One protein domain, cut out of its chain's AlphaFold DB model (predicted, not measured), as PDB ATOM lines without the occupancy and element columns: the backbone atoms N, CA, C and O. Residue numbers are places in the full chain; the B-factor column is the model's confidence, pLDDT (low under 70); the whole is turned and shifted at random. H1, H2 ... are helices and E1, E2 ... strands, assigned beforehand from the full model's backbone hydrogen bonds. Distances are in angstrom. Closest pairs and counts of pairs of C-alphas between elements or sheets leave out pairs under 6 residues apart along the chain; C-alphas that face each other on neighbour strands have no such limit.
ATOM      1  N   LEU A 322      -5.866 -20.538 -17.368       97.94
ATOM      2  CA  LEU A 322      -6.804 -21.288 -18.201       97.94
ATOM      3  C   LEU A 322      -6.627 -22.790 -18.006       97.94
ATOM      4  O   LEU A 322      -5.507 -23.271 -17.864       97.94
ATOM      5  N   THR A 323      -7.722 -23.549 -18.044       97.00
ATOM      6  CA  THR A 323      -7.698 -25.011 -17.874       97.00
ATOM      7  C   THR A 323      -8.123 -25.725 -19.158       97.00
ATOM      8  O   THR A 323      -9.189 -25.454 -19.705       97.00
ATOM      9  N   PHE A 324      -7.307 -26.680 -19.606       95.62
ATOM     10  CA  PHE A 324      -7.502 -27.514 -20.794       95.62
ATOM     11  C   PHE A 324      -7.416 -28.996 -20.400       95.62
ATOM     12  O   PHE A 324      -6.457 -29.703 -20.714       95.62
ATOM     13  N   GLY A 325      -8.416 -29.475 -19.657       93.06
ATOM     14  CA  GLY A 325      -8.381 -30.819 -19.073       93.06
ATOM     15  C   GLY A 325      -7.339 -30.897 -17.955       93.06
ATOM     16  O   GLY A 325      -7.447 -30.175 -16.967       93.06
ATOM     17  N   GLU A 326      -6.331 -31.757 -18.103       92.19
ATOM     18  CA  GLU A 326      -5.234 -31.880 -17.126       92.19
ATOM     19  C   GLU A 326      -4.175 -30.773 -17.237       92.19
ATOM     20  O   GLU A 326      -3.330 -30.627 -16.350       92.19
ATOM     21  N   PHE A 327      -4.217 -29.992 -18.317       93.69
ATOM     22  CA  PHE A 327      -3.297 -28.887 -18.543       93.69
ATOM     23  C   PHE A 327      -3.849 -27.594 -17.958       93.69
ATOM     24  O   PHE A 327      -5.032 -27.285 -18.115       93.69
ATOM     25  N   LYS A 328      -2.979 -26.801 -17.333       96.94
ATOM     26  CA  LYS A 328      -3.291 -25.422 -16.951       96.94
ATOM     27  C   LYS A 328      -2.274 -24.480 -17.569       96.94
ATOM     28  O   LYS A 328      -1.077 -24.664 -17.379       96.94
ATOM     29  N   LEU A 329      -2.743 -23.491 -18.312       96.94
ATOM     30  CA  LEU A 329      -1.905 -22.521 -18.998       96.94
ATOM     31  C   LEU A 329      -1.947 -21.192 -18.247       96.94
ATOM     32  O   LEU A 329      -3.024 -20.685 -17.935       96.94
ATOM     33  N   SER A 330      -0.775 -20.624 -17.975       97.50
ATOM     34  CA  SER A 330      -0.623 -19.299 -17.382       97.50
ATOM     35  C   SER A 330       0.407 -18.478 -18.162       97.50
ATOM     36  O   SER A 330       1.132 -18.988 -19.017       97.50
ATOM     37  N   LYS A 331       0.526 -17.189 -17.831       96.50
ATOM     38  CA  LYS A 331       1.540 -16.306 -18.425       96.50
ATOM     39  C   LYS A 331       2.982 -16.751 -18.137       96.50
ATOM     40  O   LYS A 331       3.884 -16.377 -18.877       96.50
ATOM     41  N   SER A 332       3.222 -17.529 -17.078       95.88
ATOM     42  CA  SER A 332       4.567 -17.989 -16.705       95.88
ATOM     43  C   SER A 332       4.956 -19.331 -17.329       95.88
ATOM     44  O   SER A 332       6.150 -19.595 -17.486       95.88
ATOM     45  N   GLY A 333       3.988 -20.182 -17.674       95.38
ATOM     46  CA  GLY A 333       4.267 -21.499 -18.233       95.38
ATOM     47  C   GLY A 333       3.034 -22.380 -18.407       95.38
ATOM     48  O   GLY A 333       1.889 -21.969 -18.198       95.38
ATOM     49  N   LEU A 334       3.295 -23.636 -18.751       95.25
ATOM     50  CA  LEU A 334       2.306 -24.704 -18.810       95.25
ATOM     51  C   LEU A 334       2.450 -25.603 -17.579       95.25
ATOM     52  O   LEU A 334       3.533 -26.102 -17.289       95.25
ATOM     53  N   HIS A 335       1.362 -25.851 -16.865       94.12
ATOM     54  CA  HIS A 335       1.298 -26.859 -15.814       94.12
ATOM     55  C   HIS A 335       0.631 -28.129 -16.330       94.12
ATOM     56  O   HIS A 335      -0.388 -28.070 -17.023       94.12
ATOM     57  N   TRP A 336       1.161 -29.274 -15.911       91.31
ATOM     58  CA  TRP A 336       0.543 -30.575 -16.121       91.31
ATOM     59  C   TRP A 336       0.799 -31.476 -14.913       91.31
ATOM     60  O   TRP A 336       1.942 -31.804 -14.588       91.31
ATOM     61  N   GLY A 337      -0.275 -31.833 -14.203       88.81
ATOM     62  CA  GLY A 337      -0.162 -32.507 -12.911       88.81
ATOM     63  C   GLY A 337       0.660 -31.675 -11.917       88.81
ATOM     64  O   GLY A 337       0.328 -30.522 -11.642       88.81
ATOM     65  N   SER A 338       1.736 -32.257 -11.386       89.38
ATOM     66  CA  SER A 338       2.702 -31.593 -10.494       89.38
ATOM     67  C   SER A 338       3.847 -30.886 -11.224       89.38
ATOM     68  O   SER A 338       4.662 -30.231 -10.579       89.38
ATOM     69  N   HIS A 339       3.942 -31.027 -12.547       89.38
ATOM     70  CA  HIS A 339       5.044 -30.476 -13.328       89.38
ATOM     71  C   HIS A 339       4.698 -29.087 -13.862       89.38
ATOM     72  O   HIS A 339       3.559 -28.809 -14.247       89.38
ATOM     73  N   PHE A 340       5.705 -28.216 -13.887       92.50
ATOM     74  CA  PHE A 340       5.618 -26.868 -14.430       92.50
ATOM     75  C   PHE A 340       6.683 -26.679 -15.508       92.50
ATOM     76  O   PHE A 340       7.864 -26.938 -15.275       92.50
ATOM     77  N   PHE A 341       6.249 -26.219 -16.675       91.06
ATOM     78  CA  PHE A 341       7.067 -25.997 -17.858       91.06
ATOM     79  C   PHE A 341       7.099 -24.491 -18.151       91.06
ATOM     80  O   PHE A 341       6.161 -23.975 -18.767       91.06
ATOM     81  N   PRO A 342       8.125 -23.758 -17.681       93.00
ATOM     82  CA  PRO A 342       8.244 -22.331 -17.954       93.00
ATOM     83  C   PRO A 342       8.480 -22.083 -19.447       93.00
ATOM     84  O   PRO A 342       9.221 -22.823 -20.095       93.00
ATOM     85  N   TRP A 343       7.904 -21.008 -19.987       92.12
ATOM     86  CA  TRP A 343       8.026 -20.675 -21.417       92.12
ATOM     87  C   TRP A 343       9.465 -20.406 -21.874       92.12
ATOM     88  O   TRP A 343       9.795 -20.617 -23.040       92.12
ATOM     89  N   ASP A 344      10.333 -19.983 -20.951       87.94
ATOM     90  CA  ASP A 344      11.757 -19.752 -21.219       87.94
ATOM     91  C   ASP A 344      12.522 -21.049 -21.535       87.94
ATOM     92  O   ASP A 344      13.577 -21.009 -22.173       87.94
ATOM     93  N   ASP A 345      11.973 -22.209 -21.160       83.69
ATOM     94  CA  ASP A 345      12.553 -23.520 -21.444       83.69
ATOM     95  C   ASP A 345      11.942 -24.168 -22.695       83.69
ATOM     96  O   ASP A 345      11.427 -25.289 -22.689       83.69
ATOM     97  N   SER A 346      12.034 -23.447 -23.817       69.00
ATOM     98  CA  SER A 346      11.563 -23.886 -25.144       69.00
ATOM     99  C   SER A 346      12.145 -25.224 -25.624       69.00
ATOM    100  O   SER A 346      11.628 -25.828 -26.558       69.00
ATOM    101  N   LYS A 347      13.204 -25.739 -24.983       75.31
ATOM    102  CA  LYS A 347      13.776 -27.059 -25.296       75.31
ATOM    103  C   LYS A 347      12.870 -28.217 -24.889       75.31
ATOM    104  O   LYS A 347      13.119 -29.342 -25.329       75.31
ATOM    105  N   ASN A 348      11.867 -27.947 -24.053       77.00
ATOM    106  CA  ASN A 348      10.968 -28.960 -23.521       77.00
ATOM    107  C   ASN A 348       9.584 -28.963 -24.168       77.00
ATOM    108  O   ASN A 348       8.766 -29.794 -23.787       77.00
ATOM    109  N   LEU A 349       9.311 -28.076 -25.125       78.81
ATOM    110  CA  LEU A 349       8.016 -27.988 -25.789       78.81
ATOM    111  C   LEU A 349       8.216 -27.913 -27.306       78.81
ATOM    112  O   LEU A 349       8.891 -27.018 -27.804       78.81
ATOM    113  N   ASP A 350       7.629 -28.848 -28.047       78.12
ATOM    114  CA  ASP A 350       7.566 -28.806 -29.513       78.12
ATOM    115  C   ASP A 350       6.103 -28.890 -29.941       78.12
ATOM    116  O   ASP A 350       5.376 -29.739 -29.445       78.12
ATOM    117  N   PHE A 351       5.659 -28.002 -30.830       70.31
ATOM    118  CA  PHE A 351       4.269 -27.935 -31.295       70.31
ATOM    119  C   PHE A 351       4.117 -28.263 -32.786       70.31
ATOM    120  O   PHE A 351       2.988 -28.367 -33.268       70.31
ATOM    121  N   LYS A 352       5.220 -28.497 -33.517       62.72
ATOM    122  CA  LYS A 352       5.208 -28.648 -34.986       62.72
ATOM    123  C   LYS A 352       4.348 -29.807 -35.485       62.72
ATOM    124  O   LYS A 352       3.780 -29.729 -36.568       62.72
ATOM    125  N   GLU A 353       4.260 -30.878 -34.704       62.81
ATOM    126  CA  GLU A 353       3.479 -32.081 -35.022       62.81
ATOM    127  C   GLU A 353       2.434 -32.372 -33.928       62.81
ATOM    128  O   GLU A 353       2.057 -33.522 -33.713       62.81
ATOM    129  N   GLY A 354       1.992 -31.330 -33.210       66.31
ATOM    130  CA  GLY A 354       1.265 -31.442 -31.944       66.31
ATOM    131  C   GLY A 354       2.168 -31.188 -30.739       66.31
ATOM    132  O   GLY A 354       3.384 -31.282 -30.858       66.31
ATOM    133  N   LEU A 355       1.577 -30.845 -29.585       70.69
ATOM    134  CA  LEU A 355       2.335 -30.570 -28.362       70.69
ATOM    135  C   LEU A 355       3.087 -31.836 -27.923       70.69
ATOM    136  O   LEU A 355       2.502 -32.882 -27.636       70.69
ATOM    137  N   ARG A 356       4.406 -31.728 -27.878       81.56
ATOM    138  CA  ARG A 356       5.328 -32.711 -27.338       81.56
ATOM    139  C   ARG A 356       5.998 -32.081 -26.148       81.56
ATOM    140  O   ARG A 356       6.597 -31.016 -26.269       81.56
ATOM    141  N   ILE A 357       5.896 -32.753 -25.017       82.00
ATOM    142  CA  ILE A 357       6.524 -32.304 -23.786       82.00
ATOM    143  C   ILE A 357       7.742 -33.176 -23.565       82.00
ATOM    144  O   ILE A 357       7.648 -34.407 -23.572       82.00
ATOM    145  N   ARG A 358       8.896 -32.542 -23.390       79.69
ATOM    146  CA  ARG A 358      10.102 -33.257 -23.027       79.69
ATOM    147  C   ARG A 358      10.049 -33.583 -21.537       79.69
ATOM    148  O   ARG A 358      10.077 -32.676 -20.711       79.69
ATOM    149  N   HIS A 359       9.982 -34.861 -21.187       70.69
ATOM    150  CA  HIS A 359      10.114 -35.320 -19.814       70.69
ATOM    151  C   HIS A 359      11.603 -35.339 -19.431       70.69
ATOM    152  O   HIS A 359      12.358 -36.135 -20.001       70.69
ATOM    153  N   PRO A 360      12.059 -34.504 -18.475       66.12
ATOM    154  CA  PRO A 360      13.482 -34.395 -18.139       66.12
ATOM    155  C   PRO A 360      14.088 -35.719 -17.656       66.12
ATOM    156  O   PRO A 360      15.262 -35.987 -17.886       66.12
ATOM    157  N   GLU A 361      13.273 -36.560 -17.013       69.75
ATOM    158  CA  GLU A 361      13.720 -37.795 -16.355       69.75
ATOM    159  C   GLU A 361      13.578 -39.048 -17.241       69.75
ATOM    160  O   GLU A 361      14.011 -40.134 -16.859       69.75
ATOM    161  N   ALA A 362      12.963 -38.939 -18.426       68.75
ATOM    162  CA  ALA A 362      12.757 -40.099 -19.290       68.75
ATOM    163  C   ALA A 362      14.020 -40.381 -20.124       68.75
ATOM    164  O   ALA A 362      14.284 -39.720 -21.127       68.75
ATOM    165  N   LEU A 363      14.788 -41.401 -19.720       69.19
ATOM    166  CA  LEU A 363      16.060 -41.780 -20.357       69.19
ATOM    167  C   LEU A 363      15.913 -42.308 -21.799       69.19
ATOM    168  O   LEU A 363      16.821 -42.128 -22.602       69.19
ATOM    169  N   LEU A 364      14.795 -42.969 -22.131       64.75
ATOM    170  CA  LEU A 364      14.624 -43.685 -23.411       64.75
ATOM    171  C   LEU A 364      13.682 -42.980 -24.400       64.75
ATOM    172  O   LEU A 364      13.911 -43.023 -25.606       64.75
ATOM    173  N   HIS A 365      12.655 -42.292 -23.899       65.75
ATOM    174  CA  HIS A 365      11.706 -41.520 -24.704       65.75
ATOM    175  C   HIS A 365      11.515 -40.150 -24.059       65.75
ATOM    176  O   HIS A 365      10.532 -39.937 -23.350       65.75
ATOM    177  N   PRO A 366      12.473 -39.225 -24.259       70.06
ATOM    178  CA  PRO A 366      12.438 -37.934 -23.594       70.06
ATOM    179  C   PRO A 366      11.257 -37.095 -24.057       70.06
ATOM    180  O   PRO A 366      10.936 -36.151 -23.370       70.06
ATOM    181  N   TRP A 367      10.611 -37.414 -25.179       73.19
ATOM    182  CA  TRP A 367       9.461 -36.681 -25.698       73.19
ATOM    183  C   TRP A 367       8.196 -37.505 -25.547       73.19
ATOM    184  O   TRP A 367       8.083 -38.575 -26.143       73.19
ATOM    185  N   TRP A 368       7.236 -36.985 -24.794       71.56
ATOM    186  CA  TRP A 368       5.886 -37.522 -24.765       71.56
ATOM    187  C   TRP A 368       5.036 -36.773 -25.774       71.56
ATOM    188  O   TRP A 368       4.958 -35.542 -25.750       71.56
ATOM    189  N   ARG A 369       4.417 -37.523 -26.684       66.12
ATOM    190  CA  ARG A 369       3.448 -36.987 -27.638       66.12
ATOM    191  C   ARG A 369       2.095 -36.869 -26.951       66.12
ATOM    192  O   ARG A 369       1.638 -37.833 -26.342       66.12
ATOM    193  N   LEU A 370       1.417 -35.729 -27.089       64.19
ATOM    194  CA  LEU A 370       0.046 -35.585 -26.587       64.19
ATOM    195  C   LEU A 370      -0.900 -36.653 -27.148       64.19
ATOM    196  O   LEU A 370      -1.848 -37.035 -26.478       64.19
ATOM    197  N   GLU A 371      -0.652 -37.143 -28.364       62.91
ATOM    198  CA  GLU A 371      -1.454 -38.205 -28.987       62.91
ATOM    199  C   GLU A 371      -1.379 -39.540 -28.235       62.91
ATOM    200  O   GLU A 371      -2.272 -40.375 -28.376       62.91
ATOM    201  N   GLU A 372      -0.313 -39.757 -27.462       66.19
ATOM    202  CA  GLU A 372      -0.124 -40.955 -26.640       66.19
ATOM    203  C   GLU A 372      -0.811 -40.818 -25.276       66.19
ATOM    204  O   GLU A 372      -1.066 -41.821 -24.600       66.19
ATOM    205  N   LEU A 373      -1.163 -39.589 -24.886       66.81
ATOM    206  CA  LEU A 373      -1.945 -39.338 -23.690       66.81
ATOM    207  C   LEU A 373      -3.372 -39.840 -23.932       66.81
ATOM    208  O   LEU A 373      -4.086 -39.402 -24.828       66.81
ATOM    209  N   GLN A 374      -3.797 -40.801 -23.113       72.12
ATOM    210  CA  GLN A 374      -5.113 -41.436 -23.241       72.12
ATOM    211  C   GLN A 374      -6.273 -40.524 -22.811       72.12
ATOM    212  O   GLN A 374      -7.438 -40.929 -22.889       72.12
ATOM    213  N   PHE A 375      -5.974 -39.318 -22.323       81.50
ATOM    214  CA  PHE A 375      -6.974 -38.355 -21.897       81.50
ATOM    215  C   PHE A 375      -7.221 -37.292 -22.980       81.50
ATOM    216  O   PHE A 375      -6.300 -36.871 -23.679       81.50
ATOM    217  N   PRO A 376      -8.478 -36.864 -23.149       86.25
ATOM    218  CA  PRO A 376      -8.834 -35.853 -24.128       86.25
ATOM    219  C   PRO A 376      -8.410 -34.456 -23.661       86.25
ATOM    220  O   PRO A 376      -8.459 -34.144 -22.471       86.25
ATOM    221  N   ILE A 377      -8.019 -33.603 -24.609       91.38
ATOM    222  CA  ILE A 377      -7.537 -32.244 -24.334       91.38
ATOM    223  C   ILE A 377      -8.492 -31.262 -25.009       91.38
ATOM    224  O   ILE A 377      -8.469 -31.141 -26.241       91.38
ATOM    225  N   PRO A 378      -9.366 -30.599 -24.230       95.06
ATOM    226  CA  PRO A 378     -10.276 -29.588 -24.746       95.06
ATOM    227  C   PRO A 378      -9.509 -28.478 -25.459       95.06
ATOM    228  O   PRO A 378      -8.420 -28.108 -25.029       95.06
ATOM    229  N   ASN A 379     -10.084 -27.933 -26.529       96.00
ATOM    230  CA  ASN A 379      -9.558 -26.793 -27.277       96.00
ATOM    231  C   ASN A 379      -8.069 -26.931 -27.627       96.00
ATOM    232  O   ASN A 379      -7.316 -25.960 -27.556       96.00
ATOM    233  N   ARG A 380      -7.637 -28.138 -28.010       92.88
ATOM    234  CA  ARG A 380      -6.228 -28.459 -28.282       92.88
ATOM    235  C   ARG A 380      -5.534 -27.434 -29.191       92.88
ATOM    236  O   ARG A 380      -4.397 -27.071 -28.914       92.88
ATOM    237  N   LEU A 381      -6.206 -26.967 -30.247       93.44
ATOM    238  CA  LEU A 381      -5.637 -25.978 -31.170       93.44
ATOM    239  C   LEU A 381      -5.467 -24.591 -30.521       93.44
ATOM    240  O   LEU A 381      -4.483 -23.902 -30.768       93.44
ATOM    241  N   VAL A 382      -6.389 -24.197 -29.640       95.94
ATOM    242  CA  VAL A 382      -6.282 -22.948 -28.871       95.94
ATOM    243  C   VAL A 382      -5.086 -23.016 -27.925       95.94
ATOM    244  O   VAL A 382      -4.298 -22.075 -27.869       95.94
ATOM    245  N   LEU A 383      -4.915 -24.147 -27.232       95.38
ATOM    246  CA  LEU A 383      -3.763 -24.389 -26.364       95.38
ATOM    247  C   LEU A 383      -2.439 -24.252 -27.134       95.38
ATOM    248  O   LEU A 383      -1.529 -23.585 -26.645       95.38
ATOM    249  N   SER A 384      -2.332 -24.837 -28.335       92.00
ATOM    250  CA  SER A 384      -1.119 -24.705 -29.155       92.00
ATOM    251  C   SER A 384      -0.862 -23.266 -29.593       92.00
ATOM    252  O   SER A 384       0.259 -22.795 -29.438       92.00
ATOM    253  N   CYS A 385      -1.884 -22.534 -30.052       94.00
ATOM    254  CA  CYS A 385      -1.713 -21.140 -30.476       94.00
ATOM    255  C   CYS A 385      -1.262 -20.225 -29.324       94.00
ATOM    256  O   CYS A 385      -0.384 -19.384 -29.514       94.00
ATOM    257  N   LEU A 386      -1.829 -20.392 -28.123       95.44
ATOM    258  CA  LEU A 386      -1.433 -19.605 -26.947       95.44
ATOM    259  C   LEU A 386      -0.000 -19.921 -26.509       95.44
ATOM    260  O   LEU A 386       0.766 -19.017 -26.186       95.44
ATOM    261  N   ALA A 387       0.383 -21.197 -26.515       93.19
ATOM    262  CA  ALA A 387       1.739 -21.584 -26.155       93.19
ATOM    263  C   ALA A 387       2.775 -21.081 -27.176       93.19
ATOM    264  O   ALA A 387       3.819 -20.563 -26.783       93.19
ATOM    265  N   GLU A 388       2.480 -21.170 -28.479       91.38
ATOM    266  CA  GLU A 388       3.315 -20.590 -29.540       91.38
ATOM    267  C   GLU A 388       3.495 -19.080 -29.364       91.38
ATOM    268  O   GLU A 388       4.622 -18.583 -29.454       91.38
ATOM    269  N   HIS A 389       2.414 -18.365 -29.039       94.06
ATOM    270  CA  HIS A 389       2.462 -16.937 -28.746       94.06
ATOM    271  C   HIS A 389       3.458 -16.623 -27.616       94.06
ATOM    272  O   HIS A 389       4.403 -15.862 -27.836       94.06
ATOM    273  N   TYR A 390       3.330 -17.271 -26.453       94.19
ATOM    274  CA  TYR A 390       4.209 -17.005 -25.306       94.19
ATOM    275  C   TYR A 390       5.669 -17.420 -25.529       94.19
ATOM    276  O   TYR A 390       6.588 -16.704 -25.122       94.19
ATOM    277  N   MET A 391       5.914 -18.537 -26.219       90.25
ATOM    278  CA  MET A 391       7.280 -18.934 -26.579       90.25
ATOM    279  C   MET A 391       7.928 -17.923 -27.534       90.25
ATOM    280  O   MET A 391       9.107 -17.593 -27.378       90.25
ATOM    281  N   SER A 392       7.166 -17.407 -28.505       91.00
ATOM    282  CA  SER A 392       7.667 -16.403 -29.446       91.00
ATOM    283  C   SER A 392       8.028 -15.094 -28.734       91.00
ATOM    284  O   SER A 392       9.138 -14.588 -28.922       91.00
ATOM    285  N   GLU A 393       7.171 -14.614 -27.827       93.12
ATOM    286  CA  GLU A 393       7.389 -13.388 -27.054       93.12
ATOM    287  C   GLU A 393       8.665 -13.478 -26.195       93.12
ATOM    288  O   GLU A 393       9.480 -12.549 -26.162       93.12
ATOM    289  N   ASN A 394       8.895 -14.625 -25.548       88.69
ATOM    290  CA  ASN A 394      10.081 -14.830 -24.717       88.69
ATOM    291  C   ASN A 394      11.359 -15.020 -25.540       88.69
ATOM    292  O   ASN A 394      12.417 -14.514 -25.154       88.69
ATOM    293  N   SER A 395      11.272 -15.669 -26.706       86.56
ATOM    294  CA  SER A 395      12.416 -15.795 -27.618       86.56
ATOM    295  C   SER A 395      12.920 -14.427 -28.099       86.56
ATOM    296  O   SER A 395      14.131 -14.192 -28.136       86.56
ATOM    297  N   MET A 396      12.005 -13.483 -28.361       87.56
ATOM    298  CA  MET A 396      12.351 -12.109 -28.731       87.56
ATOM    299  C   MET A 396      13.028 -11.369 -27.571       87.56
ATOM    300  O   MET A 396      14.078 -10.754 -27.766       87.56
ATOM    301  N   LYS A 397      12.501 -11.486 -26.343       87.31
ATOM    302  CA  LYS A 397      13.117 -10.882 -25.145       87.31
ATOM    303  C   LYS A 397      14.525 -11.427 -24.873       87.31
ATOM    304  O   LYS A 397      15.416 -10.666 -24.490       87.31
ATOM    305  N   ALA A 398      14.749 -12.724 -25.097       84.19
ATOM    306  CA  ALA A 398      16.058 -13.355 -24.937       84.19
ATOM    307  C   ALA A 398      17.065 -12.920 -26.019       84.19
ATOM    308  O   ALA A 398      18.246 -12.731 -25.715       84.19
ATOM    309  N   GLY A 399      16.605 -12.732 -27.262       79.75
ATOM    310  CA  GLY A 399      17.424 -12.234 -28.371       79.75
ATOM    311  C   GLY A 399      17.916 -10.803 -28.149       79.75
ATOM    312  O   GLY A 399      19.111 -10.546 -28.282       79.75
ATOM    313  N   VAL A 400      17.027  -9.903 -27.708       81.25
ATOM    314  CA  VAL A 400      17.361  -8.490 -27.437       81.25
ATOM    315  C   VAL A 400      18.409  -8.346 -26.324       81.25
ATOM    316  O   VAL A 400      19.293  -7.501 -26.420       81.25
ATOM    317  N   ARG A 401      18.392  -9.208 -25.296       72.75
ATOM    318  CA  ARG A 401      19.404  -9.177 -24.217       72.75
ATOM    319  C   ARG A 401      20.802  -9.631 -24.648       72.75
ATOM    320  O   ARG A 401      21.765  -9.322 -23.955       72.75
ATOM    321  N   ARG A 402      20.936 -10.387 -25.742       66.25
ATOM    322  CA  ARG A 402      22.248 -10.842 -26.243       66.25
ATOM    323  C   ARG A 402      22.913  -9.847 -27.189       66.25
ATOM    324  O   ARG A 402      24.101  -9.994 -27.451       66.25
ATOM    325  N   SER A 403      22.174  -8.856 -27.682       61.41
ATOM    326  CA  SER A 403      22.673  -7.834 -28.602       61.41
ATOM    327  C   SER A 403      23.076  -6.524 -27.922       61.41
ATOM    328  O   SER A 403      23.192  -5.527 -28.622       61.41
TER     329      SER A 403
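This is residues 322 to 403 of the 409 residues of an uncharacterized protein of Planctomycetes bacterium SM23_65 (UniProt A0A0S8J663). A small wall of four antiparallel strands, E1 to E4, has one long helix, H1, slanting over one face and running on past the sheet with its later turns; the other face is bare. A second, two-stranded sheet, the hairpin of E5 and E6, is apart from the four strands of the wall; the centre of E5 is 6.9 A and that of E6 10.9 A from the mean of all C-alphas. The 82 printed residues hold six named strands, E1 to E6, and then H1: class mixed, compact, radius of gyration of the C-alphas 13.0 A, spans 44 by 30 by 24 A.

Start with E1, residues 322 to 324, E2, 327 to 329, E3, 333 to 336, and E4, 339 to 342: a meander, each strand the antiparallel neighbour of the one before. Look for N 322 and O 329 at 2.9 A, N 328 and O 335 at 2.9 A, and N 334 and O 341 at 2.9 A, within hydrogen-bond range. Next, E5, residues 356 to 358, and E6, 367 to 369, form an antiparallel hairpin, with N 368 and O 357 at 2.9 A; E5 and E4 are apart. Last, H1, residues 380 to 402, is on the four-stranded sheet at a height over the sheet of 9.9 A, slantwise to the strands, at 45 degrees to E2 on the local plane. It lies over E2 and, only just, over E1, on which 3 of its C-alphas fall; its closest C-alphas to E1 are Leu 383 and Phe 324, 7.4 A. In H1, 18 of 19 O i to N i+4 pairs are within range.

Find C-alpha 322 at (-6.804, -21.288, -18.201), where E1 begins. E3 spans 10.0 A and E4 9.9 A. H1 runs 33.5 A from C-alpha 380 at (-6.228, -28.459, -28.282) to C-alpha 402 at (22.248, -10.842, -26.243).

The two farthest C-alphas, of Gln 374 and Ser 403, are 43.9 A apart. The printed part has no cut; the link E4 to E5 is long. pLDDT is under 70 at 17 residues, among them 360 to 365.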